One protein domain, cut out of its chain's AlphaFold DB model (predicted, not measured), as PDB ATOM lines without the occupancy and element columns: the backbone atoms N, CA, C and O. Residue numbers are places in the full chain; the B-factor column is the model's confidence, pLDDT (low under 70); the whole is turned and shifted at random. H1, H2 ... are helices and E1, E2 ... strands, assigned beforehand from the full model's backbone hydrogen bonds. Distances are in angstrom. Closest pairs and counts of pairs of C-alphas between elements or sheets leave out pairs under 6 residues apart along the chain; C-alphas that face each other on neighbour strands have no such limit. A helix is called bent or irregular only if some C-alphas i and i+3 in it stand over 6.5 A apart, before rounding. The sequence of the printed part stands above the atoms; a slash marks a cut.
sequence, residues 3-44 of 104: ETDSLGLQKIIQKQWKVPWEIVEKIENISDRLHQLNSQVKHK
ATOM      1  N   GLU A   3     -13.553 -26.822  20.181       88.06
ATOM      2  CA  GLU A   3     -12.780 -27.932  20.736       88.06
ATOM      3  C   GLU A   3     -11.393 -27.984  20.085       88.06
ATOM      4  O   GLU A   3     -11.248 -27.719  18.895       88.06
ATOM      5  N   THR A   4     -10.360 -28.288  20.872       85.75
ATOM      6  CA  THR A   4      -8.983 -28.464  20.382       85.75
ATOM      7  C   THR A   4      -8.286 -29.583  21.144       85.75
ATOM      8  O   THR A   4      -8.501 -29.738  22.346       85.75
ATOM      9  N   ASP A   5      -7.422 -30.345  20.478       86.31
ATOM     10  CA  ASP A   5      -6.546 -31.322  21.131       86.31
ATOM     11  C   ASP A   5      -5.237 -30.701  21.654       86.31
ATOM     12  O   ASP A   5      -4.512 -31.326  22.438       86.31
ATOM     13  N   SER A   6      -4.961 -29.444  21.292       86.56
ATOM     14  CA  SER A   6      -3.782 -28.707  21.729       86.56
ATOM     15  C   SER A   6      -4.004 -28.077  23.100       86.56
ATOM     16  O   SER A   6      -4.570 -26.990  23.249       86.56
ATOM     17  N   LEU A   7      -3.502 -28.761  24.131       88.19
ATOM     18  CA  LEU A   7      -3.506 -28.244  25.500       88.19
ATOM     19  C   LEU A   7      -2.754 -26.910  25.594       88.19
ATOM     20  O   LEU A   7      -3.220 -25.986  26.253       88.19
ATOM     21  N   GLY A   8      -1.612 -26.787  24.910       90.12
ATOM     22  CA  GLY A   8      -0.814 -25.561  24.919       90.12
ATOM     23  C   GLY A   8      -1.594 -24.364  24.382       90.12
ATOM     24  O   GLY A   8      -1.628 -23.318  25.026       90.12
ATOM     25  N   LEU A   9      -2.297 -24.542  23.258       89.75
ATOM     26  CA  LEU A   9      -3.125 -23.493  22.663       89.75
ATOM     27  C   LEU A   9      -4.279 -23.094  23.590       89.75
ATOM     28  O   LEU A   9      -4.494 -21.906  23.816       89.75
ATOM     29  N   GLN A  10      -4.962 -24.066  24.206       92.00
ATOM     30  CA  GLN A  10      -5.996 -23.779  25.203       92.00
ATOM     31  C   GLN A  10      -5.438 -22.952  26.376       92.00
ATOM     32  O   GLN A  10      -6.036 -21.950  26.766       92.00
ATOM     33  N   LYS A  11      -4.286 -23.345  26.934       91.12
ATOM     34  CA  LYS A  11      -3.656 -22.667  28.080       91.12
ATOM     35  C   LYS A  11      -3.165 -21.262  27.741       91.12
ATOM     36  O   LYS A  11      -3.298 -20.358  28.566       91.12
ATOM     37  N   ILE A  12      -2.644 -21.076  26.534       91.81
ATOM     38  CA  ILE A  12      -2.244 -19.776  25.998       91.81
ATOM     39  C   ILE A  12      -3.462 -18.851  25.854       91.81
ATOM     40  O   ILE A  12      -3.439 -17.734  26.363       91.81
ATOM     41  N   ILE A  13      -4.554 -19.323  25.243       89.44
ATOM     42  CA  ILE A  13      -5.785 -18.531  25.060       89.44
ATOM     43  C   ILE A  13      -6.414 -18.160  26.408       89.44
ATOM     44  O   ILE A  13      -6.892 -17.045  26.593       89.44
ATOM     45  N   GLN A  14      -6.352 -19.063  27.390       88.94
ATOM     46  CA  GLN A  14      -6.784 -18.798  28.766       88.94
ATOM     47  C   GLN A  14      -5.829 -17.876  29.546       88.94
ATOM     48  O   GLN A  14      -6.032 -17.674  30.743       88.94
ATOM     49  N   LYS A  15      -4.785 -17.337  28.901       87.88
ATOM     50  CA  LYS A  15      -3.739 -16.490  29.497       87.88
ATOM     51  C   LYS A  15      -3.007 -17.150  30.674       87.88
ATOM     52  O   LYS A  15      -2.421 -16.466  31.505       87.88
ATOM     53  N   GLN A  16      -3.031 -18.484  30.751       90.88
ATOM     54  CA  GLN A  16      -2.342 -19.247  31.796       90.88
ATOM     55  C   GLN A  16      -0.865 -19.447  31.452       90.88
ATOM     56  O   GLN A  16      -0.028 -19.498  32.351       90.88
ATOM     57  N   TRP A  17      -0.540 -19.578  30.163       92.69
ATOM     58  CA  TRP A  17       0.824 -19.776  29.666       92.69
ATOM     59  C   TRP A  17       1.280 -18.587  28.822       92.69
ATOM     60  O   TRP A  17       0.476 -17.951  28.141       92.69
ATOM     61  N   LYS A  18       2.589 -18.298  28.858       91.00
ATOM     62  CA  LYS A  18       3.197 -17.261  28.017       91.00
ATOM     63  C   LYS A  18       3.186 -17.690  26.553       91.00
ATOM     64  O   LYS A  18       3.425 -18.855  26.240       91.00
ATOM     65  N   VAL A  19       2.951 -16.724  25.673       90.62
ATOM     66  CA  VAL A  19       2.953 -16.939  24.227       90.62
ATOM     67  C   VAL A  19       4.384 -16.821  23.702       90.62
ATOM     68  O   VAL A  19       5.050 -15.830  24.014       90.62
ATOM     69  N   PRO A  20       4.882 -17.793  22.921       90.88
ATOM     70  CA  PRO A  20       6.120 -17.625  22.172       90.88
ATOM     71  C   PRO A  20       6.001 -16.438  21.209       90.88
ATOM     72  O   PRO A  20       4.996 -16.300  20.512       90.88
ATOM     73  N   TRP A  21       7.038 -15.604  21.143       89.81
ATOM     74  CA  TRP A  21       7.079 -14.413  20.283       89.81
ATOM     75  C   TRP A  21       6.794 -14.727  18.808       89.81
ATOM     76  O   TRP A  21       6.127 -13.947  18.140       89.81
ATOM     77  N   GLU A  22       7.213 -15.898  18.320       92.19
ATOM     78  CA  GLU A  22       7.017 -16.329  16.926       92.19
ATOM     79  C   GLU A  22       5.543 -16.506  16.526       92.19
ATOM     80  O   GLU A  22       5.213 -16.455  15.343       92.19
ATOM     81  N   ILE A  23       4.645 -16.727  17.491       91.19
ATOM     82  CA  ILE A  23       3.222 -16.998  17.227       91.19
ATOM     83  C   ILE A  23       2.284 -15.972  17.867       91.19
ATOM     84  O   ILE A  23       1.069 -16.170  17.831       91.19
ATOM     85  N   VAL A  24       2.823 -14.890  18.439       92.25
ATOM     86  CA  VAL A  24       2.046 -13.886  19.187       92.25
ATOM     87  C   VAL A  24       0.909 -13.317  18.342       92.25
ATOM     88  O   VAL A  24      -0.247 -13.400  18.744       92.25
ATOM     89  N   GLU A  25       1.214 -12.894  17.116       93.00
ATOM     90  CA  GLU A  25       0.242 -12.297  16.199       93.00
ATOM     91  C   GLU A  25      -0.877 -13.288  15.832       93.00
ATOM     92  O   GLU A  25      -2.054 -12.938  15.745       93.00
ATOM     93  N   LYS A  26      -0.534 -14.570  15.648       92.81
ATOM     94  CA  LYS A  26      -1.523 -15.618  15.349       92.81
ATOM     95  C   LYS A  26      -2.450 -15.849  16.540       92.81
ATOM     96  O   LYS A  26      -3.654 -15.999  16.351       92.81
ATOM     97  N   ILE A  27      -1.901 -15.881  17.752       91.56
ATOM     98  CA  ILE A  27      -2.677 -16.071  18.980       91.56
ATOM     99  C   ILE A  27      -3.591 -14.877  19.255       91.56
ATOM    100  O   ILE A  27      -4.741 -15.089  19.639       91.56
ATOM    101  N   GLU A  28      -3.130 -13.649  19.022       91.00
ATOM    102  CA  GLU A  28      -3.949 -12.438  19.159       91.00
ATOM    103  C   GLU A  28      -5.125 -12.453  18.180       91.00
ATOM    104  O   GLU A  28      -6.275 -12.352  18.603       91.00
ATOM    105  N   ASN A  29      -4.871 -12.751  16.903       93.12
ATOM    106  CA  ASN A  29      -5.928 -12.905  15.902       93.12
ATOM    107  C   ASN A  29      -6.954 -13.993  16.270       93.12
ATOM    108  O   ASN A  29      -8.157 -13.826  16.052       93.12
ATOM    109  N   ILE A  30      -6.497 -15.127  16.815       90.44
ATOM    110  CA  ILE A  30      -7.388 -16.194  17.295       90.44
ATOM    111  C   ILE A  30      -8.209 -15.696  18.486       90.44
ATOM    112  O   ILE A  30      -9.420 -15.907  18.519       90.44
ATOM    113  N   SER A  31      -7.570 -15.024  19.444       88.88
ATOM    114  CA  SER A  31      -8.234 -14.449  20.611       88.88
ATOM    115  C   SER A  31      -9.329 -13.471  20.189       88.88
ATOM    116  O   SER A  31     -10.460 -13.598  20.652       88.88
ATOM    117  N   ASP A  32      -9.049 -12.548  19.276       91.56
ATOM    118  CA  ASP A  32     -10.023 -11.550  18.824       91.56
ATOM    119  C   ASP A  32     -11.224 -12.196  18.132       91.56
ATOM    120  O   ASP A  32     -12.373 -11.867  18.434       91.56
ATOM    121  N   ARG A  33     -10.985 -13.194  17.274       91.25
ATOM    122  CA  ARG A  33     -12.061 -13.970  16.633       91.25
ATOM    123  C   ARG A  33     -12.903 -14.737  17.650       91.25
ATOM    124  O   ARG A  33     -14.123 -14.794  17.517       91.25
ATOM    125  N   LEU A  34     -12.283 -15.312  18.681       88.94
ATOM    126  CA  LEU A  34     -13.003 -16.006  19.752       88.94
ATOM    127  C   LEU A  34     -13.887 -15.055  20.564       88.94
ATOM    128  O   LEU A  34     -15.020 -15.421  20.885       88.94
ATOM    129  N   HIS A  35     -13.398 -13.843  20.846       88.25
ATOM    130  CA  HIS A  35     -14.181 -12.798  21.506       88.25
ATOM    131  C   HIS A  35     -15.354 -12.345  20.629       88.25
ATOM    132  O   HIS A  35     -16.476 -12.271  21.121       88.25
ATOM    133  N   GLN A  36     -15.141 -12.127  19.328       91.31
ATOM    134  CA  GLN A  36     -16.215 -11.778  18.384       91.31
ATOM    135  C   GLN A  36     -17.310 -12.855  18.315       91.31
ATOM    136  O   GLN A  36     -18.492 -12.538  18.209       91.31
ATOM    137  N   LEU A  37     -16.926 -14.130  18.404       88.75
ATOM    138  CA  LEU A  37     -17.840 -15.276  18.367       88.75
ATOM    139  C   LEU A  37     -18.437 -15.637  19.739       88.75
ATOM    140  O   LEU A  37     -19.141 -16.648  19.833       88.75
ATOM    141  N   ASN A  38     -18.119 -14.891  20.807       86.81
ATOM    142  CA  ASN A  38     -18.472 -15.212  22.200       86.81
ATOM    143  C   ASN A  38     -18.237 -16.696  22.548       86.81
ATOM    144  O   ASN A  38     -19.034 -17.346  23.229       86.81
ATOM    145  N   SER A  39     -17.149 -17.266  22.027       86.94
ATOM    146  CA  SER A  39     -16.893 -18.703  22.065       86.94
ATOM    147  C   SER A  39     -15.705 -19.037  22.954       86.94
ATOM    148  O   SER A  39     -14.656 -18.408  22.899       86.94
ATOM    149  N   GLN A  40     -15.862 -20.085  23.760       85.88
ATOM    150  CA  GLN A  40     -14.798 -20.607  24.614       85.88
ATOM    151  C   GLN A  40     -14.099 -21.794  23.954       85.88
ATOM    152  O   GLN A  40     -14.758 -22.626  23.319       85.88
ATOM    153  N   VAL A  41     -12.783 -21.885  24.160       86.50
ATOM    154  CA  VAL A  41     -11.959 -23.018  23.730       86.50
ATOM    155  C   VAL A  41     -11.853 -24.035  24.860       86.50
ATOM    156  O   VAL A  41     -11.395 -23.721  25.963       86.50
ATOM    157  N   LYS A  42     -12.259 -25.271  24.575       87.69
ATOM    158  CA  LYS A  42     -12.158 -26.406  25.487       87.69
ATOM    159  C   LYS A  42     -11.173 -27.422  24.926       87.69
ATOM    160  O   LYS A  42     -11.217 -27.763  23.748       87.69
ATOM    161  N   HIS A  43     -10.292 -27.914  25.789       85.12
ATOM    162  CA  HIS A  43      -9.426 -29.026  25.428       85.12
ATOM    163  C   HIS A  43     -10.233 -30.326  25.380       85.12
ATOM    164  O   HIS A  43     -11.006 -30.616  26.297       85.12
ATOM    165  N   LYS A  44     -10.063 -31.086  24.301       81.88
ATOM    166  CA  LYS A  44     -10.646 -32.413  24.117       81.88
ATOM    167  C   LYS A  44      -9.532 -33.399  23.817       81.88
ATOM    168  O   LYS A  44      -8.559 -33.082  23.142       81.88
TER     169      LYS A  44
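What this domain is: This is residues 3 to 44 of the 104 residues of the protein "Putative ovule protein" of Solanum chacoense (UniProt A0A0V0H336). The backbone makes one small loop that comes back to its own beginning: the long helix H2 makes one side, and the short helix H1 stands on the other side with its last residue, Ile 13, toward the middle of H2. After H2 the backbone folds back through residues 37 to 40, and the short strand E1 then runs side by side with residues 3 to 4. The printed part has 42 residues with two named helices and one named strand, in the order H1, H2, E1, and its class is mostly helix. It is compact, with a radius of gyration of the C-alphas of 9.8 A, and rounded, with spans of 25 by 22 by 14 A.

Where its parts are: The printed part begins at Glu 3, with its C-alpha at (-12.780, -27.932, 20.736). H1 is residues 7 to 13 and begins at C-alpha 7, at (-3.506, -28.244, 25.500); it is 10.0 A from first to last C-alpha. H2 is residues 21 to 36, the longest helix with 16 residues, and measures 23.5 A from C-alpha 21 at (7.079, -14.413, 20.283) to C-alpha 36. H2 is irregular: C-alphas 22 and 25 are 7.9 A apart, where about 5 A is found in a regular helix. E1 is residues 41 to 43, is 6.7 A long, and ends at C-alpha 43, at (-9.426, -29.026, 25.428).

How they stand to each other: H1 and H2 only just touch, with 3 pairs of C-alphas within 8 A, and H2 does so with residues 27 to 31 alone. Their closest C-alphas are those of Ile 13 and Ser 31, 6.5 A apart. Their lines stand at 70.3 degrees, only just about perpendicular. The closest C-alphas of H1 and E1 are those of Leu 7 and His 43, 6.0 A apart. H2 and E1 are only just apart, with 8.1 A between their closest C-alphas. E1 pairs with no named strand, but residues 3 to 4 pair with its residues 42 to 43, parallel. In H1 every O i to N i+4 pair is within hydrogen-bond range; in H2, 10 of 12 are.

The domain as a whole: The two C-alphas farthest apart are those of Glu 22 and Asn 38, at 26.1 A, while those of Glu 3 and Lys 44, the first and last printed, are 6.0 A apart. The link from H1 to H2, with 7 residues between them, is short, and the link from H2 to E1, with 4, is tight. The printed part, residues 3 to 44 of a chain of 104, has no cut. The mean pLDDT of the printed part is 89.5, and no printed residue is under 70.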